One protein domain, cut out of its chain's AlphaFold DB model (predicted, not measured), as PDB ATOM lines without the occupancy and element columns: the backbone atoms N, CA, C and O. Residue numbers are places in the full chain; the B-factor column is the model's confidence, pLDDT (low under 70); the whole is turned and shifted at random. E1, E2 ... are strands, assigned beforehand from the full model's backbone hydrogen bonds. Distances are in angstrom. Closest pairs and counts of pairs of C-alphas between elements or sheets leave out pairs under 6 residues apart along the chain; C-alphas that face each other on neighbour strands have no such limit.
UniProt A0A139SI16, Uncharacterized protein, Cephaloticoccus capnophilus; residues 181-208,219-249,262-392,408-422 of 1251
ATOM      1  N   HIS A 181      12.315 114.530  14.254       78.06
ATOM      2  CA  HIS A 181      12.621 114.868  15.657       78.06
ATOM      3  C   HIS A 181      12.091 113.863  16.712       78.06
ATOM      4  O   HIS A 181      11.958 114.210  17.889       78.06
ATOM      5  N   ALA A 182      11.740 112.639  16.315       85.94
ATOM      6  CA  ALA A 182      11.180 111.651  17.223       85.94
ATOM      7  C   ALA A 182      12.196 111.161  18.273       85.94
ATOM      8  O   ALA A 182      13.399 111.076  18.015       85.94
ATOM      9  N   ILE A 183      11.702 110.768  19.450       88.62
ATOM     10  CA  ILE A 183      12.516 110.180  20.526       88.62
ATOM     11  C   ILE A 183      11.976 108.789  20.862       88.62
ATOM     12  O   ILE A 183      10.797 108.637  21.168       88.62
ATOM     13  N   ALA A 184      12.828 107.767  20.860       92.31
ATOM     14  CA  ALA A 184      12.491 106.468  21.438       92.31
ATOM     15  C   ALA A 184      13.195 106.305  22.788       92.31
ATOM     16  O   ALA A 184      14.419 106.245  22.841       92.31
ATOM     17  N   VAL A 185      12.430 106.237  23.874       92.06
ATOM     18  CA  VAL A 185      12.909 106.069  25.247       92.06
ATOM     19  C   VAL A 185      12.895 104.591  25.622       92.06
ATOM     20  O   VAL A 185      11.852 103.936  25.607       92.06
ATOM     21  N   ILE A 186      14.055 104.081  26.013       93.69
ATOM     22  CA  ILE A 186      14.258 102.716  26.479       93.69
ATOM     23  C   ILE A 186      14.393 102.717  27.997       93.69
ATOM     24  O   ILE A 186      15.246 103.419  28.542       93.69
ATOM     25  N   LYS A 187      13.546 101.927  28.663       90.31
ATOM     26  CA  LYS A 187      13.492 101.822  30.130       90.31
ATOM     27  C   LYS A 187      13.792 100.426  30.683       90.31
ATOM     28  O   LYS A 187      13.867 100.259  31.892       90.31
ATOM     29  N   ASN A 188      13.988  99.433  29.815       87.88
ATOM     30  CA  ASN A 188      14.229  98.045  30.208       87.88
ATOM     31  C   ASN A 188      15.322  97.410  29.332       87.88
ATOM     32  O   ASN A 188      15.340  97.628  28.122       87.88
ATOM     33  N   SER A 189      16.209  96.601  29.917       88.56
ATOM     34  CA  SER A 189      17.278  95.882  29.195       88.56
ATOM     35  C   SER A 189      16.742  94.954  28.094       88.56
ATOM     36  O   SER A 189      17.388  94.756  27.071       88.56
ATOM     37  N   GLY A 190      15.532  94.414  28.268       87.69
ATOM     38  CA  GLY A 190      14.850  93.593  27.269       87.69
ATOM     39  C   GLY A 190      14.048  94.382  26.229       87.69
ATOM     40  O   GLY A 190      13.491  93.767  25.324       87.69
ATOM     41  N   ALA A 191      13.959  95.713  26.316       89.25
ATOM     42  CA  ALA A 191      13.106  96.525  25.435       89.25
ATOM     43  C   ALA A 191      13.519  96.492  23.959       89.25
ATOM     44  O   ALA A 191      12.701  96.759  23.079       89.25
ATOM     45  N   LEU A 192      14.769  96.148  23.671       91.62
ATOM     46  CA  LEU A 192      15.243  95.866  22.323       91.62
ATOM     47  C   LEU A 192      15.735  94.422  22.304       91.62
ATOM     48  O   LEU A 192      16.623  94.060  23.075       91.62
ATOM     49  N   SER A 193      15.152  93.583  21.447       89.31
ATOM     50  CA  SER A 193      15.561  92.182  21.355       89.31
ATOM     51  C   SER A 193      16.951  92.082  20.727       89.31
ATOM     52  O   SER A 193      17.335  92.933  19.925       89.31
ATOM     53  N   ALA A 194      17.675  90.990  20.994       89.62
ATOM     54  CA  ALA A 194      18.989  90.744  20.388       89.62
ATOM     55  C   ALA A 194      18.973  90.654  18.848       89.62
ATOM     56  O   ALA A 194      20.010  90.677  18.190       89.62
ATOM     57  N   THR A 195      17.782  90.549  18.261       88.94
ATOM     58  CA  THR A 195      17.571  90.487  16.812       88.94
ATOM     59  C   THR A 195      16.959  91.768  16.242       88.94
ATOM     60  O   THR A 195      16.810  91.870  15.026       88.94
ATOM     61  N   THR A 196      16.613  92.744  17.091       90.88
ATOM     62  CA  THR A 196      16.040  94.025  16.670       90.88
ATOM     63  C   THR A 196      17.115  94.906  16.037       90.88
ATOM     64  O   THR A 196      18.182  95.094  16.620       90.88
ATOM     65  N   THR A 197      16.829  95.494  14.876       92.56
ATOM     66  CA  THR A 197      17.646  96.572  14.296       92.56
ATOM     67  C   THR A 197      17.040  97.928  14.650       92.56
ATOM     68  O   THR A 197      15.855  98.151  14.408       92.56
ATOM     69  N   VAL A 198      17.833  98.853  15.187       91.25
ATOM     70  CA  VAL A 198      17.409 100.249  15.384       91.25
ATOM     71  C   VAL A 198      17.931 101.079  14.219       91.25
ATOM     72  O   VAL A 198      19.122 101.027  13.939       91.25
ATOM     73  N   ASN A 199      17.079 101.847  13.546       88.62
ATOM     74  CA  ASN A 199      17.481 102.731  12.458       88.62
ATOM     75  C   ASN A 199      17.050 104.173  12.727       88.62
ATOM     76  O   ASN A 199      15.882 104.438  12.993       88.62
ATOM     77  N   GLN A 200      17.966 105.119  12.591       81.50
ATOM     78  CA  GLN A 200      17.670 106.546  12.613       81.50
ATOM     79  C   GLN A 200      17.738 107.074  11.182       81.50
ATOM     80  O   GLN A 200      18.777 106.962  10.518       81.50
ATOM     81  N   PHE A 201      16.616 107.599  10.690       76.81
ATOM     82  CA  PHE A 201      16.477 108.068   9.312       76.81
ATOM     83  C   PHE A 201      16.120 109.550   9.253       76.81
ATOM     84  O   PHE A 201      15.374 110.059  10.090       76.81
ATOM     85  N   VAL A 202      16.566 110.192   8.176       59.47
ATOM     86  CA  VAL A 202      15.998 111.449   7.684       59.47
ATOM     87  C   VAL A 202      14.919 111.099   6.664       59.47
ATOM     88  O   VAL A 202      15.120 110.225   5.817       59.47
ATOM     89  N   THR A 203      13.766 111.756   6.726       63.84
ATOM     90  CA  THR A 203      12.760 111.672   5.661       63.84
ATOM     91  C   THR A 203      13.347 112.200   4.352       63.84
ATOM     92  O   THR A 203      13.664 113.382   4.256       63.84
ATOM     93  N   GLU A 204      13.449 111.340   3.329       56.75
ATOM     94  CA  GLU A 204      14.031 111.656   2.006       56.75
ATOM     95  C   GLU A 204      13.407 112.881   1.308       56.75
ATOM     96  O   GLU A 204      13.996 113.439   0.386       56.75
ATOM     97  N   THR A 205      12.215 113.314   1.726       58.22
ATOM     98  CA  THR A 205      11.449 114.385   1.080       58.22
ATOM     99  C   THR A 205      11.774 115.802   1.560       58.22
ATOM    100  O   THR A 205      11.347 116.755   0.909       58.22
ATOM    101  N   GLU A 206      12.519 115.990   2.655       57.34
ATOM    102  CA  GLU A 206      12.868 117.336   3.133       57.34
ATOM    103  C   GLU A 206      14.240 117.789   2.612       57.34
ATOM    104  O   GLU A 206      15.293 117.404   3.112       57.34
ATOM    105  N   LEU A 207      14.222 118.694   1.627       54.66
ATOM    106  CA  LEU A 207      15.399 119.369   1.050       54.66
ATOM    107  C   LEU A 207      16.200 120.225   2.059       54.66
ATOM    108  O   LEU A 207      17.216 120.813   1.687       54.66
ATOM    109  N   ASN A 208      15.767 120.310   3.321       59.22
ATOM    110  CA  ASN A 208      16.468 121.010   4.393       59.22
ATOM    111  C   ASN A 208      16.836 120.041   5.536       59.22
ATOM    112  O   ASN A 208      16.153 120.004   6.557       59.22
ATOM    113  N   ARG A 219      16.923 105.622  29.716       87.94
ATOM    114  CA  ARG A 219      16.512 106.074  31.043       87.94
ATOM    115  C   ARG A 219      16.301 104.842  31.910       87.94
ATOM    116  O   ARG A 219      15.238 104.228  31.836       87.94
ATOM    117  N   SER A 220      17.296 104.475  32.714       80.31
ATOM    118  CA  SER A 220      17.106 103.431  33.721       80.31
ATOM    119  C   SER A 220      16.004 103.875  34.682       80.31
ATOM    120  O   SER A 220      16.065 104.973  35.239       80.31
ATOM    121  N   THR A 221      14.963 103.064  34.843       66.19
ATOM    122  CA  THR A 221      13.956 103.305  35.881       66.19
ATOM    123  C   THR A 221      14.636 103.216  37.239       66.19
ATOM    124  O   THR A 221      15.312 102.225  37.510       66.19
ATOM    125  N   LEU A 222      14.445 104.245  38.067       54.78
ATOM    126  CA  LEU A 222      15.066 104.390  39.389       54.78
ATOM    127  C   LEU A 222      14.819 103.185  40.321       54.78
ATOM    128  O   LEU A 222      15.594 102.975  41.241       54.78
ATOM    129  N   ASP A 223      13.801 102.360  40.047       49.78
ATOM    130  CA  ASP A 223      13.287 101.388  41.017       49.78
ATOM    131  C   ASP A 223      13.790  99.936  40.877       49.78
ATOM    132  O   ASP A 223      13.534  99.140  41.776       49.78
ATOM    133  N   THR A 224      14.453  99.519  39.782       43.38
ATOM    134  CA  THR A 224      14.664  98.062  39.537       43.38
ATOM    135  C   THR A 224      16.030  97.607  39.028       43.38
ATOM    136  O   THR A 224      16.252  96.398  38.919       43.38
ATOM    137  N   ALA A 225      16.976  98.502  38.740       48.72
ATOM    138  CA  ALA A 225      18.302  98.091  38.279       48.72
ATOM    139  C   ALA A 225      19.405  99.011  38.825       48.72
ATOM    140  O   ALA A 225      19.761  99.978  38.149       48.72
ATOM    141  N   PRO A 226      20.038  98.676  39.969       54.78
ATOM    142  CA  PRO A 226      21.281  99.334  40.395       54.78
ATOM    143  C   PRO A 226      22.411  99.215  39.350       54.78
ATOM    144  O   PRO A 226      23.407  99.921  39.430       54.78
ATOM    145  N   ASN A 227      22.242  98.357  38.336       65.56
ATOM    146  CA  ASN A 227      23.228  98.067  37.295       65.56
ATOM    147  C   ASN A 227      22.965  98.772  35.945       65.56
ATOM    148  O   ASN A 227      23.595  98.407  34.953       65.56
ATOM    149  N   GLY A 228      22.018  99.718  35.875       81.69
ATOM    150  CA  GLY A 228      21.620 100.369  34.619       81.69
ATOM    151  C   GLY A 228      21.048  99.408  33.557       81.69
ATOM    152  O   GLY A 228      20.815  98.221  33.796       81.69
ATOM    153  N   LEU A 229      20.748  99.931  32.367       87.94
ATOM    154  CA  LEU A 229      20.209  99.171  31.232       87.94
ATOM    155  C   LEU A 229      21.337  98.479  30.477       87.94
ATOM    156  O   LEU A 229      22.314  99.119  30.126       87.94
ATOM    157  N   THR A 230      21.179  97.207  30.122       90.62
ATOM    158  CA  THR A 230      22.088  96.522  29.188       90.62
ATOM    159  C   THR A 230      21.338  96.193  27.908       90.62
ATOM    160  O   THR A 230      20.463  95.332  27.901       90.62
ATOM    161  N   LEU A 231      21.675  96.886  26.824       89.81
ATOM    162  CA  LEU A 231      21.052  96.739  25.516       89.81
ATOM    163  C   LEU A 231      21.992  96.026  24.553       89.81
ATOM    164  O   LEU A 231      23.139  96.430  24.365       89.81
ATOM    165  N   ALA A 232      21.461  95.007  23.887       90.44
ATOM    166  CA  ALA A 232      22.182  94.246  22.878       90.44
ATOM    167  C   ALA A 232      21.376  94.057  21.577       90.44
ATOM    168  O   ALA A 232      21.338  92.926  21.095       90.44
ATOM    169  N   PRO A 233      20.717  95.087  20.987       90.44
ATOM    170  CA  PRO A 233      20.107  94.939  19.662       90.44
ATOM    171  C   PRO A 233      21.092  94.397  18.615       90.44
ATOM    172  O   PRO A 233      22.309  94.451  18.787       90.44
ATOM    173  N   LYS A 234      20.583  93.902  17.489       90.00
ATOM    174  CA  LYS A 234      21.431  93.383  16.412       90.00
ATOM    175  C   LYS A 234      22.426  94.451  15.944       90.00
ATOM    176  O   LYS A 234      23.632  94.221  15.936       90.00
ATOM    177  N   GLU A 235      21.904  95.622  15.579       89.75
ATOM    178  CA  GLU A 235      22.655  96.786  15.095       89.75
ATOM    179  C   GLU A 235      21.871  98.074  15.395       89.75
ATOM    180  O   GLU A 235      20.636  98.058  15.428       89.75
ATOM    181  N   ILE A 236      22.584  99.187  15.582       90.75
ATOM    182  CA  ILE A 236      22.017 100.533  15.713       90.75
ATOM    183  C   ILE A 236      22.582 101.398  14.591       90.75
ATOM    184  O   ILE A 236      23.778 101.662  14.562       90.75
ATOM    185  N   TYR A 237      21.737 101.865  13.683       89.19
ATOM    186  CA  TYR A 237      22.110 102.816  12.647       89.19
ATOM    187  C   TYR A 237      21.765 104.236  13.111       89.19
ATOM    188  O   TYR A 237      20.595 104.539  13.334       89.19
ATOM    189  N   VAL A 238      22.771 105.096  13.265       85.75
ATOM    190  CA  VAL A 238      22.658 106.505  13.679       85.75
ATOM    191  C   VAL A 238      22.863 107.439  12.485       85.75
ATOM    192  O   VAL A 238      23.587 107.092  11.552       85.75
ATOM    193  N   PHE A 239      22.247 108.624  12.499       77.19
ATOM    194  CA  PHE A 239      22.415 109.632  11.441       77.19
ATOM    195  C   PHE A 239      23.075 110.910  11.986       77.19
ATOM    196  O   PHE A 239      22.735 111.387  13.070       77.19
ATOM    197  N   SER A 240      24.014 111.483  11.229       63.31
ATOM    198  CA  SER A 240      24.745 112.698  11.589       63.31
ATOM    199  C   SER A 240      23.979 113.977  11.219       63.31
ATOM    200  O   SER A 240      24.114 114.489  10.106       63.31
ATOM    201  N   GLN A 241      23.185 114.512  12.148       58.97
ATOM    202  CA  GLN A 241      22.941 115.954  12.325       58.97
ATOM    203  C   GLN A 241      22.163 116.199  13.626       58.97
ATOM    204  O   GLN A 241      21.180 115.534  13.922       58.97
ATOM    205  N   GLY A 242      22.619 117.148  14.441       47.56
ATOM    206  CA  GLY A 242      21.966 117.520  15.694       47.56
ATOM    207  C   GLY A 242      21.119 118.774  15.511       47.56
ATOM    208  O   GLY A 242      21.669 119.822  15.194       47.56
ATOM    209  N   ALA A 243      19.809 118.639  15.714       43.97
ATOM    210  CA  ALA A 243      18.924 119.651  16.301       43.97
ATOM    211  C   ALA A 243      17.519 119.046  16.489       43.97
ATOM    212  O   ALA A 243      16.520 119.585  16.011       43.97
ATOM    213  N   GLY A 244      17.412 117.921  17.201       46.25
ATOM    214  CA  GLY A 244      16.154 117.624  17.872       46.25
ATOM    215  C   GLY A 244      15.928 118.716  18.909       46.25
ATOM    216  O   GLY A 244      16.654 118.787  19.900       46.25
ATOM    217  N   ARG A 245      14.958 119.613  18.687       45.66
ATOM    218  CA  ARG A 245      14.463 120.442  19.788       45.66
ATOM    219  C   ARG A 245      13.896 119.464  20.809       45.66
ATOM    220  O   ARG A 245      12.771 119.004  20.646       45.66
ATOM    221  N   SER A 246      14.659 119.167  21.859       44.06
ATOM    222  CA  SER A 246      14.130 118.584  23.092       44.06
ATOM    223  C   SER A 246      13.217 119.631  23.736       44.06
ATOM    224  O   SER A 246      13.562 120.324  24.690       44.06
ATOM    225  N   THR A 247      12.059 119.861  23.123       44.69
ATOM    226  CA  THR A 247      10.967 120.571  23.765       44.69
ATOM    227  C   THR A 247      10.285 119.550  24.655       44.69
ATOM    228  O   THR A 247       9.526 118.724  24.163       44.69
ATOM    229  N   ASN A 248      10.557 119.653  25.954       47.28
ATOM    230  CA  ASN A 248       9.801 119.043  27.046       47.28
ATOM    231  C   ASN A 248       9.830 117.525  27.127       47.28
ATOM    232  O   ASN A 248       8.957 116.842  26.597       47.28
ATOM    233  N   ILE A 249      10.743 117.017  27.947       50.66
ATOM    234  CA  ILE A 249      10.424 115.822  28.731       50.66
ATOM    235  C   ILE A 249       9.801 116.227  30.081       50.66
ATOM    236  O   ILE A 249       8.937 115.504  30.563       50.66
ATOM    237  N   GLY A 262      19.857 122.867  22.123       49.38
ATOM    238  CA  GLY A 262      20.740 122.818  20.955       49.38
ATOM    239  C   GLY A 262      20.953 121.425  20.366       49.38
ATOM    240  O   GLY A 262      20.974 121.290  19.146       49.38
ATOM    241  N   PHE A 263      21.117 120.388  21.194       53.62
ATOM    242  CA  PHE A 263      21.736 119.143  20.722       53.62
ATOM    243  C   PHE A 263      21.219 117.903  21.476       53.62
ATOM    244  O   PHE A 263      21.850 117.426  22.416       53.62
ATOM    245  N   SER A 264      20.067 117.346  21.082       54.69
ATOM    246  CA  SER A 264      19.761 115.953  21.437       54.69
ATOM    247  C   SER A 264      20.634 115.031  20.579       54.69
ATOM    248  O   SER A 264      20.642 115.140  19.351       54.69
ATOM    249  N   GLY A 265      21.431 114.179  21.228       61.25
ATOM    250  CA  GLY A 265      22.318 113.251  20.531       61.25
ATOM    251  C   GLY A 265      21.568 112.150  19.780       61.25
ATOM    252  O   GLY A 265      20.417 111.867  20.086       61.25
ATOM    253  N   ALA A 266      22.236 111.480  18.839       79.50
ATOM    254  CA  ALA A 266      21.735 110.240  18.240       79.50
ATOM    255  C   ALA A 266      21.463 109.183  19.327       79.50
ATOM    256  O   ALA A 266      20.476 108.449  19.268       79.50
ATOM    257  N   ILE A 267      22.315 109.148  20.356       90.44
ATOM    258  CA  ILE A 267      22.102 108.385  21.589       90.44
ATOM    259  C   ILE A 267      22.149 109.354  22.773       90.44
ATOM    260  O   ILE A 267      23.095 110.135  22.901       90.44
ATOM    261  N   TYR A 268      21.133 109.298  23.632       91.44
ATOM    262  CA  TYR A 268      20.988 110.151  24.809       91.44
ATOM    263  C   TYR A 268      20.889 109.301  26.075       91.44
ATOM    264  O   TYR A 268      19.926 108.566  26.257       91.44
ATOM    265  N   ASN A 269      21.862 109.420  26.969       91.00
ATOM    266  CA  ASN A 269      21.858 108.810  28.291       91.00
ATOM    267  C   ASN A 269      21.362 109.827  29.324       91.00
ATOM    268  O   ASN A 269      22.059 110.802  29.609       91.00
ATOM    269  N   ASP A 270      20.155 109.643  29.860       86.19
ATOM    270  CA  ASP A 270      19.566 110.581  30.829       86.19
ATOM    271  C   ASP A 270      20.117 110.365  32.244       86.19
ATOM    272  O   ASP A 270      20.495 111.313  32.936       86.19
ATOM    273  N   SER A 271      20.206 109.102  32.657       81.62
ATOM    274  CA  SER A 271      20.722 108.678  33.960       81.62
ATOM    275  C   SER A 271      21.056 107.186  33.969       81.62
ATOM    276  O   SER A 271      20.619 106.440  33.088       81.62
ATOM    277  N   GLY A 272      21.812 106.762  34.985       83.31
ATOM    278  CA  GLY A 272      22.202 105.371  35.213       83.31
ATOM    279  C   GLY A 272      23.410 104.904  34.399       83.31
ATOM    280  O   GLY A 272      23.847 105.562  33.448       83.31
ATOM    281  N   ASP A 273      23.932 103.742  34.791       88.62
ATOM    282  CA  ASP A 273      25.096 103.097  34.179       88.62
ATOM    283  C   ASP A 273      24.670 102.157  33.045       88.62
ATOM    284  O   ASP A 273      24.645 100.934  33.167       88.62
ATOM    285  N   ASN A 274      24.256 102.743  31.923       91.75
ATOM    286  CA  ASN A 274      23.711 102.001  30.794       91.75
ATOM    287  C   ASN A 274      24.814 101.465  29.872       91.75
ATOM    288  O   ASN A 274      25.788 102.144  29.572       91.75
ATOM    289  N   THR A 275      24.634 100.258  29.349       93.44
ATOM    290  CA  THR A 275      25.536  99.576  28.423       93.44
ATOM    291  C   THR A 275      24.835  99.292  27.094       93.44
ATOM    292  O   THR A 275      23.749  98.724  27.074       93.44
ATOM    293  N   ILE A 276      25.473  99.627  25.969       93.06
ATOM    294  CA  ILE A 276      25.096  99.195  24.616       93.06
ATOM    295  C   ILE A 276      26.210  98.299  24.072       93.06
ATOM    296  O   ILE A 276      27.328  98.767  23.845       93.06
ATOM    297  N   SER A 277      25.906  97.027  23.811       91.38
ATOM    298  CA  SER A 277      26.871  96.063  23.262       91.38
ATOM    299  C   SER A 277      26.790  95.850  21.756       91.38
ATOM    300  O   SER A 277      27.562  95.083  21.184       91.38
ATOM    301  N   SER A 278      25.857  96.524  21.100       89.50
ATOM    302  CA  SER A 278      25.601  96.412  19.666       89.50
ATOM    303  C   SER A 278      26.562  97.237  18.833       89.50
ATOM    304  O   SER A 278      27.049  98.277  19.276       89.50
ATOM    305  N   ALA A 279      26.767  96.823  17.581       89.25
ATOM    306  CA  ALA A 279      27.440  97.676  16.614       89.25
ATOM    307  C   ALA A 279      26.605  98.940  16.344       89.25
ATOM    308  O   ALA A 279      25.402  98.849  16.083       89.25
ATOM    309  N   ILE A 280      27.254 100.102  16.385       90.56
ATOM    310  CA  ILE A 280      26.677 101.409  16.067       90.56
ATOM    311  C   ILE A 280      27.236 101.829  14.715       90.56
ATOM    312  O   ILE A 280      28.440 102.009  14.590       90.56
ATOM    313  N   LYS A 281      26.388 101.965  13.700       89.81
ATOM    314  CA  LYS A 281      26.771 102.247  12.312       89.81
ATOM    315  C   LYS A 281      26.187 103.572  11.845       89.81
ATOM    316  O   LYS A 281      25.114 103.949  12.295       89.81
ATOM    317  N   HIS A 282      26.823 104.258  10.904       84.12
ATOM    318  CA  HIS A 282      26.181 105.392  10.233       84.12
ATOM    319  C   HIS A 282      25.137 104.910   9.208       84.12
ATOM    320  O   HIS A 282      25.415 103.998   8.431       84.12
ATOM    321  N   SER A 283      23.938 105.503   9.173       77.06
ATOM    322  CA  SER A 283      22.856 105.068   8.269       77.06
ATOM    323  C   SER A 283      23.033 105.505   6.808       77.06
ATOM    324  O   SER A 283      22.448 104.881   5.924       77.06
ATOM    325  N   ASN A 284      23.848 106.529   6.516       75.62
ATOM    326  CA  ASN A 284      24.128 106.958   5.137       75.62
ATOM    327  C   ASN A 284      25.548 107.546   4.957       75.62
ATOM    328  O   ASN A 284      25.803 108.655   5.429       75.62
ATOM    329  N   PRO A 285      26.476 106.870   4.257       66.56
ATOM    330  CA  PRO A 285      27.853 107.346   4.091       66.56
ATOM    331  C   PRO A 285      28.002 108.562   3.156       66.56
ATOM    332  O   PRO A 285      29.055 109.189   3.146       66.56
ATOM    333  N   GLN A 286      26.984 108.927   2.363       70.56
ATOM    334  CA  GLN A 286      27.099 110.040   1.404       70.56
ATOM    335  C   GLN A 286      26.994 111.432   2.049       70.56
ATOM    336  O   GLN A 286      27.509 112.397   1.492       70.56
ATOM    337  N   PHE A 287      26.354 111.548   3.217       65.75
ATOM    338  CA  PHE A 287      26.142 112.829   3.912       65.75
ATOM    339  C   PHE A 287      27.020 113.015   5.157       65.75
ATOM    340  O   PHE A 287      27.017 114.097   5.746       65.75
ATOM    341  N   SER A 288      27.781 111.994   5.562       60.16
ATOM    342  CA  SER A 288      28.476 111.981   6.853       60.16
ATOM    343  C   SER A 288      29.651 112.956   6.944       60.16
ATOM    344  O   SER A 288      29.893 113.490   8.023       60.16
ATOM    345  N   ALA A 289      30.311 113.272   5.822       62.94
ATOM    346  CA  ALA A 289      31.510 114.125   5.758       62.94
ATOM    347  C   ALA A 289      31.367 115.518   6.404       62.94
ATOM    348  O   ALA A 289      32.365 116.129   6.782       62.94
ATOM    349  N   LEU A 290      30.149 116.053   6.496       65.81
ATOM    350  CA  LEU A 290      29.920 117.439   6.911       65.81
ATOM    351  C   LEU A 290      29.401 117.585   8.344       65.81
ATOM    352  O   LEU A 290      29.337 118.713   8.836       65.81
ATOM    353  N   PHE A 291      29.023 116.494   9.019       72.62
ATOM    354  CA  PHE A 291      28.258 116.601  10.258       72.62
ATOM    355  C   PHE A 291      28.688 115.603  11.341       72.62
ATOM    356  O   PHE A 291      28.959 114.437  11.047       72.62
ATOM    357  N   PRO A 292      28.729 116.030  12.615       78.88
ATOM    358  CA  PRO A 292      29.031 115.150  13.738       78.88
ATOM    359  C   PRO A 292      27.863 114.237  14.123       78.88
ATOM    360  O   PRO A 292      26.694 114.621  14.044       78.88
ATOM    361  N   THR A 293      28.203 113.051  14.620       84.44
ATOM    362  CA  THR A 293      27.309 112.132  15.325       84.44
ATOM    363  C   THR A 293      27.418 112.393  16.825       84.44
ATOM    364  O   THR A 293      28.483 112.221  17.418       84.44
ATOM    365  N   TRP A 294      26.317 112.813  17.442       87.00
ATOM    366  CA  TRP A 294      26.280 113.232  18.842       87.00
ATOM    367  C   TRP A 294      25.915 112.077  19.780       87.00
ATOM    368  O   TRP A 294      24.915 111.391  19.579       87.00
ATOM    369  N   PHE A 295      26.684 111.924  20.847       90.81
ATOM    370  CA  PHE A 295      26.449 111.028  21.969       90.81
ATOM    371  C   PHE A 295      26.360 111.887  23.227       90.81
ATOM    372  O   PHE A 295      27.323 112.561  23.598       90.81
ATOM    373  N   TYR A 296      25.197 111.890  23.864       90.31
ATOM    374  CA  TYR A 296      24.928 112.737  25.017       90.31
ATOM    375  C   TYR A 296      24.831 111.886  26.280       90.31
ATOM    376  O   TYR A 296      24.105 110.896  26.284       90.31
ATOM    377  N   SER A 297      25.514 112.275  27.355       86.94
ATOM    378  CA  SER A 297      25.306 111.694  28.685       86.94
ATOM    379  C   SER A 297      25.079 112.794  29.709       86.94
ATOM    380  O   SER A 297      25.993 113.554  30.022       86.94
ATOM    381  N   ARG A 298      23.850 112.917  30.219       83.44
ATOM    382  CA  ARG A 298      23.486 113.927  31.221       83.44
ATOM    383  C   ARG A 298      24.120 113.595  32.568       83.44
ATOM    384  O   ARG A 298      24.782 114.444  33.155       83.44
ATOM    385  N   SER A 299      23.903 112.363  33.022       77.00
ATOM    386  CA  SER A 299      24.388 111.796  34.279       77.00
ATOM    387  C   SER A 299      24.608 110.285  34.118       77.00
ATOM    388  O   SER A 299      24.083 109.686  33.177       77.00
ATOM    389  N   GLY A 300      25.398 109.674  35.005       81.25
ATOM    390  CA  GLY A 300      25.757 108.251  34.923       81.25
ATOM    391  C   GLY A 300      26.765 107.914  33.814       81.25
ATOM    392  O   GLY A 300      27.319 108.805  33.152       81.25
ATOM    393  N   ASN A 301      27.023 106.619  33.631       89.00
ATOM    394  CA  ASN A 301      27.967 106.091  32.648       89.00
ATOM    395  C   ASN A 301      27.260 105.412  31.460       89.00
ATOM    396  O   ASN A 301      26.601 104.395  31.623       89.00
ATOM    397  N   LEU A 302      27.457 105.918  30.240       92.44
ATOM    398  CA  LEU A 302      27.061 105.227  29.010       92.44
ATOM    399  C   LEU A 302      28.225 104.385  28.475       92.44
ATOM    400  O   LEU A 302      29.131 104.906  27.825       92.44
ATOM    401  N   LYS A 303      28.192 103.073  28.683       93.00
ATOM    402  CA  LYS A 303      29.192 102.130  28.184       93.00
ATOM    403  C   LYS A 303      28.836 101.609  26.789       93.00
ATOM    404  O   LYS A 303      27.868 100.883  26.609       93.00
ATOM    405  N   LEU A 304      29.643 101.929  25.786       91.75
ATOM    406  CA  LEU A 304      29.553 101.412  24.422       91.75
ATOM    407  C   LEU A 304      30.587 100.286  24.256       91.75
ATOM    408  O   LEU A 304      31.796 100.531  24.159       91.75
ATOM    409  N   THR A 305      30.121  99.037  24.293       88.88
ATOM    410  CA  THR A 305      30.981  97.845  24.192       88.88
ATOM    411  C   THR A 305      30.996  97.241  22.793       88.88
ATOM    412  O   THR A 305      31.899  96.464  22.503       88.88
ATOM    413  N   GLY A 306      30.051  97.604  21.918       86.00
ATOM    414  CA  GLY A 306      30.036  97.194  20.513       86.00
ATOM    415  C   GLY A 306      30.880  98.089  19.597       86.00
ATOM    416  O   GLY A 306      31.330  99.167  19.991       86.00
ATOM    417  N   LYS A 307      31.100  97.636  18.354       86.50
ATOM    418  CA  LYS A 307      31.880  98.366  17.338       86.50
ATOM    419  C   LYS A 307      31.170  99.652  16.912       86.50
ATOM    420  O   LYS A 307      30.021  99.594  16.483       86.50
ATOM    421  N   ILE A 308      31.865 100.784  16.945       86.62
ATOM    422  CA  ILE A 308      31.378 102.065  16.414       86.62
ATOM    423  C   ILE A 308      31.948 102.258  15.007       86.62
ATOM    424  O   ILE A 308      33.157 102.366  14.838       86.62
ATOM    425  N   ASP A 309      31.088 102.288  13.999       86.50
ATOM    426  CA  ASP A 309      31.406 102.407  12.578       86.50
ATOM    427  C   ASP A 309      30.662 103.612  11.974       86.50
ATOM    428  O   ASP A 309      29.613 103.494  11.338       86.50
ATOM    429  N   ILE A 310      31.181 104.810  12.249       80.81
ATOM    430  CA  ILE A 310      30.624 106.096  11.815       80.81
ATOM    431  C   ILE A 310      31.460 106.734  10.695       80.81
ATOM    432  O   ILE A 310      31.819 107.911  10.758       80.81
ATOM    433  N   GLU A 311      31.809 105.945   9.671       76.56
ATOM    434  CA  GLU A 311      32.618 106.381   8.523       76.56
ATOM    435  C   GLU A 311      32.196 107.769   7.983       76.56
ATOM    436  O   GLU A 311      31.027 108.056   7.711       76.56
ATOM    437  N   SER A 312      33.189 108.649   7.834       73.81
ATOM    438  CA  SER A 312      33.080 110.055   7.416       73.81
ATOM    439  C   SER A 312      32.387 111.024   8.376       73.81
ATOM    440  O   SER A 312      32.371 112.204   8.066       73.81
ATOM    441  N   SER A 313      31.927 110.613   9.566       75.31
ATOM    442  CA  SER A 313      31.377 111.521  10.594       75.31
ATOM    443  C   SER A 313      32.344 111.748  11.771       75.31
ATOM    444  O   SER A 313      33.244 110.943  12.028       75.31
ATOM    445  N   MET A 314      32.167 112.866  12.487       80.12
ATOM    446  CA  MET A 314      32.872 113.183  13.739       80.12
ATOM    447  C   MET A 314      32.131 112.581  14.942       80.12
ATOM    448  O   MET A 314      30.927 112.782  15.078       80.12
ATOM    449  N   PHE A 315      32.832 111.897  15.847       86.62
ATOM    450  CA  PHE A 315      32.269 111.468  17.135       86.62
ATOM    451  C   PHE A 315      32.167 112.677  18.066       86.62
ATOM    452  O   PHE A 315      33.199 113.239  18.422       86.62
ATOM    453  N   MET A 316      30.971 113.084  18.489       88.19
ATOM    454  CA  MET A 316      30.817 114.165  19.461       88.19
ATOM    455  C   MET A 316      30.242 113.663  20.779       88.19
ATOM    456  O   MET A 316      29.118 113.181  20.821       88.19
ATOM    457  N   LYS A 317      30.997 113.831  21.862       89.56
ATOM    458  CA  LYS A 317      30.550 113.629  23.239       89.56
ATOM    459  C   LYS A 317      30.027 114.963  23.779       89.56
ATOM    460  O   LYS A 317      30.798 115.919  23.853       89.56
ATOM    461  N   ASP A 318      28.789 114.995  24.263       87.00
ATOM    462  CA  ASP A 318      28.247 116.096  25.074       87.00
ATOM    463  C   ASP A 318      27.595 115.616  26.400       87.00
ATOM    464  O   ASP A 318      27.375 114.420  26.609       87.00
ATOM    465  N   GLY A 319      27.325 116.545  27.321       83.81
ATOM    466  CA  GLY A 319      26.759 116.304  28.652       83.81
ATOM    467  C   GLY A 319      27.797 116.035  29.758       83.81
ATOM    468  O   GLY A 319      28.971 115.777  29.490       83.81
ATOM    469  N   GLN A 320      27.380 116.158  31.026       82.75
ATOM    470  CA  GLN A 320      28.266 116.054  32.201       82.75
ATOM    471  C   GLN A 320      28.667 114.612  32.549       82.75
ATOM    472  O   GLN A 320      29.692 114.412  33.198       82.75
ATOM    473  N   GLY A 321      27.885 113.624  32.112       83.50
ATOM    474  CA  GLY A 321      28.112 112.209  32.380       83.50
ATOM    475  C   GLY A 321      29.334 111.624  31.666       83.50
ATOM    476  O   GLY A 321      30.049 112.281  30.894       83.50
ATOM    477  N   VAL A 322      29.567 110.341  31.935       89.56
ATOM    478  CA  VAL A 322      30.670 109.571  31.352       89.56
ATOM    479  C   VAL A 322      30.152 108.801  30.141       89.56
ATOM    480  O   VAL A 322      29.043 108.268  30.164       89.56
ATOM    481  N   ILE A 323      30.941 108.747  29.068       91.19
ATOM    482  CA  ILE A 323      30.748 107.783  27.977       91.19
ATOM    483  C   ILE A 323      31.981 106.899  27.929       91.19
ATOM    484  O   ILE A 323      33.081 107.420  27.802       91.19
ATOM    485  N   THR A 324      31.816 105.586  28.008       90.81
ATOM    486  CA  THR A 324      32.917 104.626  28.078       90.81
ATOM    487  C   THR A 324      32.961 103.752  26.830       90.81
ATOM    488  O   THR A 324      32.010 103.039  26.542       90.81
ATOM    489  N   LEU A 325      34.076 103.743  26.103       89.38
ATOM    490  CA  LEU A 325      34.322 102.908  24.928       89.38
ATOM    491  C   LEU A 325      35.173 101.693  25.316       89.38
ATOM    492  O   LEU A 325      36.255 101.849  25.884       89.38
ATOM    493  N   THR A 326      34.711 100.478  25.006       80.50
ATOM    494  CA  THR A 326      35.374  99.241  25.485       80.50
ATOM    495  C   THR A 326      35.544  98.126  24.457       80.50
ATOM    496  O   THR A 326      35.984  97.045  24.837       80.50
ATOM    497  N   TYR A 327      35.225  98.360  23.179       70.00
ATOM    498  CA  TYR A 327      35.233  97.316  22.145       70.00
ATOM    499  C   TYR A 327      36.540  96.500  22.122       70.00
ATOM    500  O   TYR A 327      37.611  97.061  21.900       70.00
ATOM    501  N   ALA A 328      36.441  95.186  22.362       53.19
ATOM    502  CA  ALA A 328      37.563  94.307  22.709       53.19
ATOM    503  C   ALA A 328      37.868  93.198  21.677       53.19
ATOM    504  O   ALA A 328      38.566  92.238  22.008       53.19
ATOM    505  N   ASP A 329      37.368  93.280  20.439       51.22
ATOM    506  CA  ASP A 329      37.598  92.186  19.486       51.22
ATOM    507  C   ASP A 329      39.016  92.185  18.890       51.22
ATOM    508  O   ASP A 329      39.443  93.099  18.188       51.22
ATOM    509  N   ASN A 330      39.692  91.068  19.170       43.78
ATOM    510  CA  ASN A 330      40.832  90.439  18.505       43.78
ATOM    511  C   ASN A 330      42.014  91.345  18.091       43.78
ATOM    512  O   ASN A 330      42.075  91.897  16.995       43.78
ATOM    513  N   VAL A 331      43.049  91.339  18.940       49.59
ATOM    514  CA  VAL A 331      44.362  92.016  18.814       49.59
ATOM    515  C   VAL A 331      45.099  91.737  17.484       49.59
ATOM    516  O   VAL A 331      46.077  92.406  17.164       49.59
ATOM    517  N   GLN A 332      44.653  90.767  16.676       48.22
ATOM    518  CA  GLN A 332      45.352  90.347  15.457       48.22
ATOM    519  C   GLN A 332      45.093  91.188  14.191       48.22
ATOM    520  O   GLN A 332      45.851  91.017  13.237       48.22
ATOM    521  N   PHE A 333      44.112  92.106  14.146       45.34
ATOM    522  CA  PHE A 333      43.843  92.901  12.930       45.34
ATOM    523  C   PHE A 333      43.577  94.405  13.197       45.34
ATOM    524  O   PHE A 333      42.478  94.759  13.625       45.34
ATOM    525  N   PRO A 334      44.532  95.300  12.857       53.53
ATOM    526  CA  PRO A 334      44.418  96.771  12.877       53.53
ATOM    527  C   PRO A 334      43.120  97.386  12.322       53.53
ATOM    528  O   PRO A 334      42.661  98.428  12.784       53.53
ATOM    529  N   ASP A 335      42.517  96.748  11.321       57.25
ATOM    530  CA  ASP A 335      41.465  97.365  10.502       57.25
ATOM    531  C   ASP A 335      40.036  97.101  11.029       57.25
ATOM    532  O   ASP A 335      39.048  97.508  10.412       57.25
ATOM    533  N   GLN A 336      39.901  96.402  12.165       57.53
ATOM    534  CA  GLN A 336      38.610  95.975  12.731       57.53
ATOM    535  C   GLN A 336      38.101  96.855  13.892       57.53
ATOM    536  O   GLN A 336      36.963  96.657  14.319       57.53
ATOM    537  N   GLY A 337      38.894  97.825  14.369       65.06
ATOM    538  CA  GLY A 337      38.530  98.740  15.460       65.06
ATOM    539  C   GLY A 337      37.367  99.690  15.138       65.06
ATOM    540  O   GLY A 337      36.752  99.617  14.069       65.06
ATOM    541  N   ASN A 338      37.059 100.603  16.066       71.12
ATOM    542  CA  ASN A 338      36.076 101.659  15.809       71.12
ATOM    543  C   ASN A 338      36.535 102.513  14.613       71.12
ATOM    544  O   ASN A 338      37.688 102.949  14.553       71.12
ATOM    545  N   LYS A 339      35.629 102.775  13.673       72.88
ATOM    546  CA  LYS A 339      35.877 103.572  12.474       72.88
ATOM    547  C   LYS A 339      35.145 104.908  12.566       72.88
ATOM    548  O   LYS A 339      33.934 104.948  12.748       72.88
ATOM    549  N   GLY A 340      35.876 106.001  12.387       65.75
ATOM    550  CA  GLY A 340      35.321 107.344  12.234       65.75
ATOM    551  C   GLY A 340      36.387 108.257  11.646       65.75
ATOM    552  O   GLY A 340      37.414 108.481  12.276       65.75
ATOM    553  N   THR A 341      36.184 108.750  10.425       64.94
ATOM    554  CA  THR A 341      37.193 109.566   9.721       64.94
ATOM    555  C   THR A 341      37.015 111.073   9.956       64.94
ATOM    556  O   THR A 341      37.886 111.849   9.571       64.94
ATOM    557  N   GLY A 342      35.938 111.509  10.630       67.62
ATOM    558  CA  GLY A 342      35.643 112.925  10.897       67.62
ATOM    559  C   GLY A 342      36.242 113.512  12.184       67.62
ATOM    560  O   GLY A 342      36.033 114.690  12.453       67.62
ATOM    561  N   GLY A 343      36.986 112.734  12.980       77.38
ATOM    562  CA  GLY A 343      37.590 113.183  14.246       77.38
ATOM    563  C   GLY A 343      36.719 112.934  15.486       77.38
ATOM    564  O   GLY A 343      35.673 112.290  15.416       77.38
ATOM    565  N   THR A 344      37.170 113.407  16.651       83.25
ATOM    566  CA  THR A 344      36.452 113.302  17.938       83.25
ATOM    567  C   THR A 344      36.342 114.671  18.606       83.25
ATOM    568  O   THR A 344      37.345 115.364  18.726       83.25
ATOM    569  N   GLN A 345      35.165 115.061  19.092       86.25
ATOM    570  CA  GLN A 345      34.956 116.261  19.903       86.25
ATOM    571  C   GLN A 345      34.371 115.896  21.271       86.25
ATOM    572  O   GLN A 345      33.427 115.119  21.352       86.25
ATOM    573  N   ILE A 346      34.906 116.470  22.351       86.56
ATOM    574  CA  ILE A 346      34.394 116.310  23.716       86.56
ATOM    575  C   ILE A 346      34.005 117.682  24.255       86.56
ATOM    576  O   ILE A 346      34.863 118.489  24.619       86.56
ATOM    577  N   VAL A 347      32.701 117.932  24.309       83.56
ATOM    578  CA  VAL A 347      32.132 119.222  24.700       83.56
ATOM    579  C   VAL A 347      32.075 119.376  26.214       83.56
ATOM    580  O   VAL A 347      32.546 120.380  26.728       83.56
ATOM    581  N   MET A 348      31.569 118.377  26.937       79.69
ATOM    582  CA  MET A 348      31.472 118.361  28.407       79.69
ATOM    583  C   MET A 348      31.751 116.952  28.952       79.69
ATOM    584  O   MET A 348      31.876 116.018  28.164       79.69
ATOM    585  N   GLY A 349      31.896 116.786  30.275       84.19
ATOM    586  CA  GLY A 349      32.041 115.485  30.965       84.19
ATOM    587  C   GLY A 349      33.311 114.686  30.611       84.19
ATOM    588  O   GLY A 349      34.266 115.231  30.068       84.19
ATOM    589  N   GLU A 350      33.299 113.361  30.820       88.19
ATOM    590  CA  GLU A 350      34.391 112.441  30.418       88.19
ATOM    591  C   GLU A 350      34.050 111.499  29.235       88.19
ATOM    592  O   GLU A 350      32.967 110.915  29.196       88.19
ATOM    593  N   LEU A 351      34.942 111.358  28.247       90.62
ATOM    594  CA  LEU A 351      34.955 110.209  27.323       90.62
ATOM    595  C   LEU A 351      36.047 109.251  27.797       90.62
ATOM    596  O   LEU A 351      37.207 109.634  27.812       90.62
ATOM    597  N   ARG A 352      35.705 108.030  28.181       88.00
ATOM    598  CA  ARG A 352      36.621 107.021  28.715       88.00
ATOM    599  C   ARG A 352      36.889 105.932  27.679       88.00
ATOM    600  O   ARG A 352      35.976 105.519  26.975       88.00
ATOM    601  N   ILE A 353      38.118 105.431  27.599       85.44
ATOM    602  CA  ILE A 353      38.519 104.307  26.738       85.44
ATOM    603  C   ILE A 353      39.126 103.225  27.636       85.44
ATOM    604  O   ILE A 353      40.234 103.431  28.097       85.44
ATOM    605  N   GLU A 354      38.457 102.107  27.941       76.94
ATOM    606  CA  GLU A 354      38.953 101.197  29.007       76.94
ATOM    607  C   GLU A 354      39.957 100.131  28.538       76.94
ATOM    608  O   GLU A 354      40.898  99.863  29.276       76.94
ATOM    609  N   ASN A 355      39.786  99.533  27.349       65.31
ATOM    610  CA  ASN A 355      40.452  98.256  27.012       65.31
ATOM    611  C   ASN A 355      40.957  98.112  25.563       65.31
ATOM    612  O   ASN A 355      41.355  97.018  25.164       65.31
ATOM    613  N   SER A 356      40.915  99.156  24.736       55.16
ATOM    614  CA  SER A 356      41.216  99.013  23.310       55.16
ATOM    615  C   SER A 356      42.412  99.841  22.869       55.16
ATOM    616  O   SER A 356      42.356 101.065  22.786       55.16
ATOM    617  N   HIS A 357      43.458  99.132  22.431       52.31
ATOM    618  CA  HIS A 357      44.612  99.671  21.698       52.31
ATOM    619  C   HIS A 357      44.209 100.473  20.427       52.31
ATOM    620  O   HIS A 357      45.063 101.065  19.773       52.31
ATOM    621  N   TRP A 358      42.921 100.464  20.050       53.03
ATOM    622  CA  TRP A 358      42.398 100.896  18.751       53.03
ATOM    623  C   TRP A 358      41.005 101.564  18.834       53.03
ATOM    624  O   TRP A 358      40.307 101.664  17.828       53.03
ATOM    625  N   ALA A 359      40.562 102.047  20.007       52.81
ATOM    626  CA  ALA A 359      39.225 102.659  20.169       52.81
ATOM    627  C   ALA A 359      38.955 103.863  19.247       52.81
ATOM    628  O   ALA A 359      37.801 104.244  19.065       52.81
ATOM    629  N   LEU A 360      40.016 104.461  18.704       59.94
ATOM    630  CA  LEU A 360      39.997 105.595  17.781       59.94
ATOM    631  C   LEU A 360      40.880 105.328  16.540       59.94
ATOM    632  O   LEU A 360      41.402 106.264  15.943       59.94
ATOM    633  N   SER A 361      41.120 104.061  16.171       46.66
ATOM    634  CA  SER A 361      42.117 103.694  15.148       46.66
ATOM    635  C   SER A 361      41.667 103.805  13.691       46.66
ATOM    636  O   SER A 361      42.462 103.522  12.792       46.66
ATOM    637  N   GLY A 362      40.427 104.202  13.411       47.19
ATOM    638  CA  GLY A 362      40.046 104.628  12.068       47.19
ATOM    639  C   GLY A 362      40.820 105.894  11.720       47.19
ATOM    640  O   GLY A 362      40.527 106.950  12.265       47.19
ATOM    641  N   GLY A 363      41.848 105.766  10.877       43.50
ATOM    642  CA  GLY A 363      42.833 106.808  10.611       43.50
ATOM    643  C   GLY A 363      42.246 108.214  10.495       43.50
ATOM    644  O   GLY A 363      41.290 108.450   9.758       43.50
ATOM    645  N   PHE A 364      42.898 109.162  11.171       44.28
ATOM    646  CA  PHE A 364      42.802 110.600  10.917       44.28
ATOM    647  C   PHE A 364      43.369 110.933   9.526       44.28
ATOM    648  O   PHE A 364      44.351 111.666   9.384       44.28
ATOM    649  N   ASN A 365      42.803 110.318   8.491       38.47
ATOM    650  CA  ASN A 365      43.082 110.631   7.108       38.47
ATOM    651  C   ASN A 365      42.303 111.898   6.788       38.47
ATOM    652  O   ASN A 365      41.094 111.888   6.570       38.47
ATOM    653  N   ALA A 366      43.029 113.009   6.832       34.75
ATOM    654  CA  ALA A 366      42.580 114.263   6.278       34.75
ATOM    655  C   ALA A 366      42.395 114.066   4.767       34.75
ATOM    656  O   ALA A 366      43.366 114.064   4.024       34.75
ATOM    657  N   GLU A 367      41.160 113.884   4.319       39.53
ATOM    658  CA  GLU A 367      40.752 114.303   2.971       39.53
ATOM    659  C   GLU A 367      39.746 115.465   3.023       39.53
ATOM    660  O   GLU A 367      39.367 116.015   1.994       39.53
ATOM    661  N   LEU A 368      39.361 115.916   4.222       38.09
ATOM    662  CA  LEU A 368      38.438 117.034   4.411       38.09
ATOM    663  C   LEU A 368      39.161 118.227   5.042       38.09
ATOM    664  O   LEU A 368      39.776 118.117   6.104       38.09
ATOM    665  N   SER A 369      39.042 119.392   4.403       43.34
ATOM    666  CA  SER A 369      39.710 120.661   4.737       43.34
ATOM    667  C   SER A 369      39.334 121.280   6.099       43.34
ATOM    668  O   SER A 369      39.825 122.358   6.427       43.34
ATOM    669  N   PHE A 370      38.513 120.604   6.914       42.50
ATOM    670  CA  PHE A 370      38.045 121.069   8.229       42.50
ATOM    671  C   PHE A 370      38.306 120.087   9.390       42.50
ATOM    672  O   PHE A 370      37.952 120.393  10.528       42.50
ATOM    673  N   ALA A 371      38.918 118.922   9.151       45.38
ATOM    674  CA  ALA A 371      38.985 117.860  10.156       45.38
ATOM    675  C   ALA A 371      40.061 118.119  11.232       45.38
ATOM    676  O   ALA A 371      41.248 117.851  11.045       45.38
ATOM    677  N   THR A 372      39.646 118.619  12.398       50.47
ATOM    678  CA  THR A 372      40.429 118.502  13.636       50.47
ATOM    679  C   THR A 372      40.322 117.082  14.180       50.47
ATOM    680  O   THR A 372      39.226 116.555  14.332       50.47
ATOM    681  N   THR A 373      41.463 116.474  14.492       67.50
ATOM    682  CA  THR A 373      41.614 115.079  14.940       67.50
ATOM    683  C   THR A 373      40.944 114.827  16.299       67.50
ATOM    684  O   THR A 373      40.182 113.875  16.450       67.50
ATOM    685  N   LEU A 374      41.180 115.706  17.275       76.00
ATOM    686  CA  LEU A 374      40.555 115.669  18.597       76.00
ATOM    687  C   LEU A 374      40.302 117.109  19.054       76.00
ATOM    688  O   LEU A 374      41.238 117.906  19.088       76.00
ATOM    689  N   LEU A 375      39.062 117.444  19.399       79.62
ATOM    690  CA  LEU A 375      38.661 118.757  19.891       79.62
ATOM    691  C   LEU A 375      38.110 118.635  21.314       79.62
ATOM    692  O   LEU A 375      37.067 118.035  21.538       79.62
ATOM    693  N   LEU A 376      38.795 119.221  22.287       78.94
ATOM    694  CA  LEU A 376      38.336 119.271  23.675       78.94
ATOM    695  C   LEU A 376      37.766 120.672  23.930       78.94
ATOM    696  O   LEU A 376      38.519 121.643  23.866       78.94
ATOM    697  N   SER A 377      36.461 120.806  24.183       76.19
ATOM    698  CA  SER A 377      35.812 122.114  24.383       76.19
ATOM    699  C   SER A 377      35.167 122.331  25.755       76.19
ATOM    700  O   SER A 377      34.405 123.273  25.951       76.19
ATOM    701  N   GLY A 378      35.504 121.477  26.723       75.50
ATOM    702  CA  GLY A 378      34.965 121.517  28.089       75.50
ATOM    703  C   GLY A 378      35.035 120.168  28.815       75.50
ATOM    704  O   GLY A 378      34.931 120.127  30.041       75.50
ATOM    705  N   GLY A 379      35.223 119.064  28.080       77.56
ATOM    706  CA  GLY A 379      35.355 117.719  28.642       77.56
ATOM    707  C   GLY A 379      36.773 117.140  28.625       77.56
ATOM    708  O   GLY A 379      37.723 117.734  28.114       77.56
ATOM    709  N   VAL A 380      36.903 115.950  29.207       81.94
ATOM    710  CA  VAL A 380      38.168 115.250  29.466       81.94
ATOM    711  C   VAL A 380      38.165 113.877  28.790       81.94
ATOM    712  O   VAL A 380      37.128 113.215  28.722       81.94
ATOM    713  N   LEU A 381      39.319 113.439  28.288       85.44
ATOM    714  CA  LEU A 381      39.517 112.102  27.733       85.44
ATOM    715  C   LEU A 381      40.165 111.186  28.786       85.44
ATOM    716  O   LEU A 381      41.336 111.345  29.123       85.44
ATOM    717  N   GLY A 382      39.409 110.227  29.310       82.00
ATOM    718  CA  GLY A 382      39.902 109.159  30.175       82.00
ATOM    719  C   GLY A 382      40.574 108.049  29.363       82.00
ATOM    720  O   GLY A 382      39.962 107.468  28.466       82.00
ATOM    721  N   LEU A 383      41.825 107.736  29.683       77.94
ATOM    722  CA  LEU A 383      42.634 106.702  29.043       77.94
ATOM    723  C   LEU A 383      42.770 105.503  29.984       77.94
ATOM    724  O   LEU A 383      43.333 105.623  31.071       77.94
ATOM    725  N   GLY A 384      42.262 104.355  29.561       69.25
ATOM    726  CA  GLY A 384      42.405 103.067  30.232       69.25
ATOM    727  C   GLY A 384      43.684 102.343  29.824       69.25
ATOM    728  O   GLY A 384      44.627 102.939  29.294       69.25
ATOM    729  N   VAL A 385      43.747 101.041  30.103       62.34
ATOM    730  CA  VAL A 385      44.974 100.248  29.939       62.34
ATOM    731  C   VAL A 385      45.428 100.165  28.474       62.34
ATOM    732  O   VAL A 385      44.614 100.052  27.567       62.34
ATOM    733  N   ASP A 386      46.741 100.314  28.252       57.22
ATOM    734  CA  ASP A 386      47.431 100.232  26.951       57.22
ATOM    735  C   ASP A 386      46.867 101.070  25.783       57.22
ATOM    736  O   ASP A 386      46.916 100.678  24.614       57.22
ATOM    737  N   THR A 387      46.346 102.268  26.064       56.94
ATOM    738  CA  THR A 387      45.893 103.176  24.996       56.94
ATOM    739  C   THR A 387      47.090 103.871  24.328       56.94
ATOM    740  O   THR A 387      47.696 104.768  24.912       56.94
ATOM    741  N   HIS A 388      47.420 103.494  23.087       53.28
ATOM    742  CA  HIS A 388      48.459 104.136  22.270       53.28
ATOM    743  C   HIS A 388      47.849 104.942  21.111       53.28
ATOM    744  O   HIS A 388      47.110 104.402  20.292       53.28
ATOM    745  N   PHE A 389      48.229 106.215  20.965       56.41
ATOM    746  CA  PHE A 389      47.897 107.021  19.784       56.41
ATOM    747  C   PHE A 389      49.039 106.946  18.763       56.41
ATOM    748  O   PHE A 389      49.968 107.748  18.803       56.41
ATOM    749  N   THR A 390      48.989 105.987  17.834       45.59
ATOM    750  CA  THR A 390      49.977 105.906  16.742       45.59
ATOM    751  C   THR A 390      49.331 106.308  15.418       45.59
ATOM    752  O   THR A 390      48.495 105.578  14.889       45.59
ATOM    753  N   ARG A 391      49.717 107.455  14.840       47.31
ATOM    754  CA  ARG A 391      49.327 107.812  13.465       47.31
ATOM    755  C   ARG A 391      50.253 107.096  12.480       47.31
ATOM    756  O   ARG A 391      51.437 107.410  12.414       47.31
ATOM    757  N   LYS A 392      49.715 106.166  11.686       39.16
ATOM    758  CA  LYS A 392      50.426 105.580  10.541       39.16
ATOM    759  C   LYS A 392      50.305 106.537   9.355       39.16
ATOM    760  O   LYS A 392      49.215 106.713   8.819       39.16
ATOM    761  N   VAL A 408      45.430 118.221  17.797       55.75
ATOM    762  CA  VAL A 408      44.572 118.266  18.987       55.75
ATOM    763  C   VAL A 408      44.292 119.742  19.233       55.75
ATOM    764  O   VAL A 408      45.230 120.516  19.426       55.75
ATOM    765  N   LYS A 409      43.027 120.151  19.161       64.94
ATOM    766  CA  LYS A 409      42.617 121.524  19.458       64.94
ATOM    767  C   LYS A 409      41.897 121.575  20.788       64.94
ATOM    768  O   LYS A 409      41.159 120.663  21.158       64.94
ATOM    769  N   TRP A 410      42.104 122.677  21.482       59.97
ATOM    770  CA  TRP A 410      41.508 122.911  22.777       59.97
ATOM    771  C   TRP A 410      40.807 124.263  22.785       59.97
ATOM    772  O   TRP A 410      41.423 125.291  22.508       59.97
ATOM    773  N   ILE A 411      39.495 124.237  23.009       61.41
ATOM    774  CA  ILE A 411      38.611 125.394  22.844       61.41
ATOM    775  C   ILE A 411      37.620 125.422  24.012       61.41
ATOM    776  O   ILE A 411      36.486 124.996  23.862       61.41
ATOM    777  N   GLY A 412      38.034 125.870  25.197       59.62
ATOM    778  CA  GLY A 412      37.105 126.042  26.325       59.62
ATOM    779  C   GLY A 412      37.784 126.146  27.688       59.62
ATOM    780  O   GLY A 412      39.001 126.002  27.793       59.62
ATOM    781  N   ALA A 413      36.994 126.376  28.744       62.41
ATOM    782  CA  ALA A 413      37.490 126.566  30.116       62.41
ATOM    783  C   ALA A 413      38.197 125.344  30.726       62.41
ATOM    784  O   ALA A 413      38.997 125.505  31.651       62.41
ATOM    785  N   ARG A 414      37.910 124.126  30.255       68.00
ATOM    786  CA  ARG A 414      38.428 122.890  30.855       68.00
ATOM    787  C   ARG A 414      38.635 121.815  29.797       68.00
ATOM    788  O   ARG A 414      37.793 121.618  28.933       68.00
ATOM    789  N   GLY A 415      39.756 121.113  29.839       70.00
ATOM    790  CA  GLY A 415      39.933 119.899  29.048       70.00
ATOM    791  C   GLY A 415      41.288 119.267  29.285       70.00
ATOM    792  O   GLY A 415      42.221 119.934  29.724       70.00
ATOM    793  N   GLY A 416      41.393 117.970  29.031       78.56
ATOM    794  CA  GLY A 416      42.657 117.264  29.171       78.56
ATOM    795  C   GLY A 416      42.498 115.752  29.203       78.56
ATOM    796  O   GLY A 416      41.582 115.219  28.574       78.56
ATOM    797  N   PHE A 417      43.405 115.075  29.900       79.94
ATOM    798  CA  PHE A 417      43.572 113.625  29.860       79.94
ATOM    799  C   PHE A 417      43.635 113.052  31.277       79.94
ATOM    800  O   PHE A 417      44.399 113.545  32.100       79.94
ATOM    801  N   LEU A 418      42.885 111.987  31.554       77.06
ATOM    802  CA  LEU A 418      42.932 111.286  32.842       77.06
ATOM    803  C   LEU A 418      43.400 109.849  32.639       77.06
ATOM    804  O   LEU A 418      42.785 109.101  31.887       77.06
ATOM    805  N   ALA A 419      44.477 109.450  33.308       73.50
ATOM    806  CA  ALA A 419      44.926 108.064  33.356       73.50
ATOM    807  C   ALA A 419      44.054 107.270  34.340       73.50
ATOM    808  O   ALA A 419      44.014 107.567  35.532       73.50
ATOM    809  N   ARG A 420      43.364 106.238  33.865       68.75
ATOM    810  CA  ARG A 420      42.508 105.383  34.696       68.75
ATOM    811  C   ARG A 420      43.208 104.023  34.904       68.75
ATOM    812  O   ARG A 420      43.802 103.475  33.971       68.75
ATOM    813  N   GLY A 421      43.157 103.497  36.131       62.25
ATOM    814  CA  GLY A 421      43.834 102.257  36.553       62.25
ATOM    815  C   GLY A 421      45.223 102.440  37.194       62.25
ATOM    816  O   GLY A 421      45.777 103.534  37.214       62.25
ATOM    817  N   THR A 422      45.787 101.348  37.727       58.47
ATOM    818  CA  THR A 422      47.048 101.334  38.511       58.47
ATOM    819  C   THR A 422      48.322 101.245  37.666       58.47
ATOM    820  O   THR A 422      49.426 101.463  38.151       58.47
TER     821      THR A 422
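What this domain is: This is residues 181 to 208, 219 to 249, 262 to 392 and 408 to 422 of the 1251 residues of an uncharacterized protein of Cephaloticoccus capnophilus (UniProt A0A139SI16). With little regular structure, the chain winds in stacked turns, a solenoid with parallel sheets E4 E7 E9 E11 E13 E15 and E5 E8 E10 E12 E14 E16 as walls, and parallel E2 E3 E6 a shorter third near E1's end. The printed part has 205 residues, of which 67 are in sixteen named strands, E1 to E16 in order along the chain, with no named helix, and the class, by the residues in named elements, is all strand. They are compact, radius of gyration of the C-alphas 16.3 A, spanning 49 by 44 by 39 A.

How they stand to each other: E7, residues 292 to 297, and E9, residues 314 to 318, are parallel at 25 degrees, N 295 and O 316 being 2.7 A apart. E8, residues 301 to 304, and E10, residues 322 to 325, are parallel at 19 degrees, N 304 and O 324 being 2.7 A apart. E1, residues 183 to 186, pairs with no named strand.

Where its parts are: E1 begins at C-alpha 183 (12.516, 110.180, 20.526). E16, residues 414 to 419, 16.4 A long, ends at C-alpha 419 (44.926, 108.064, 33.356).

The domain as a whole: Cuts after residues 208, 249 and 392 leave C-alpha gaps of 30.6 A, 14.7 A and 16.3 A. Residues 355 to 373 are among 84 under pLDDT 70.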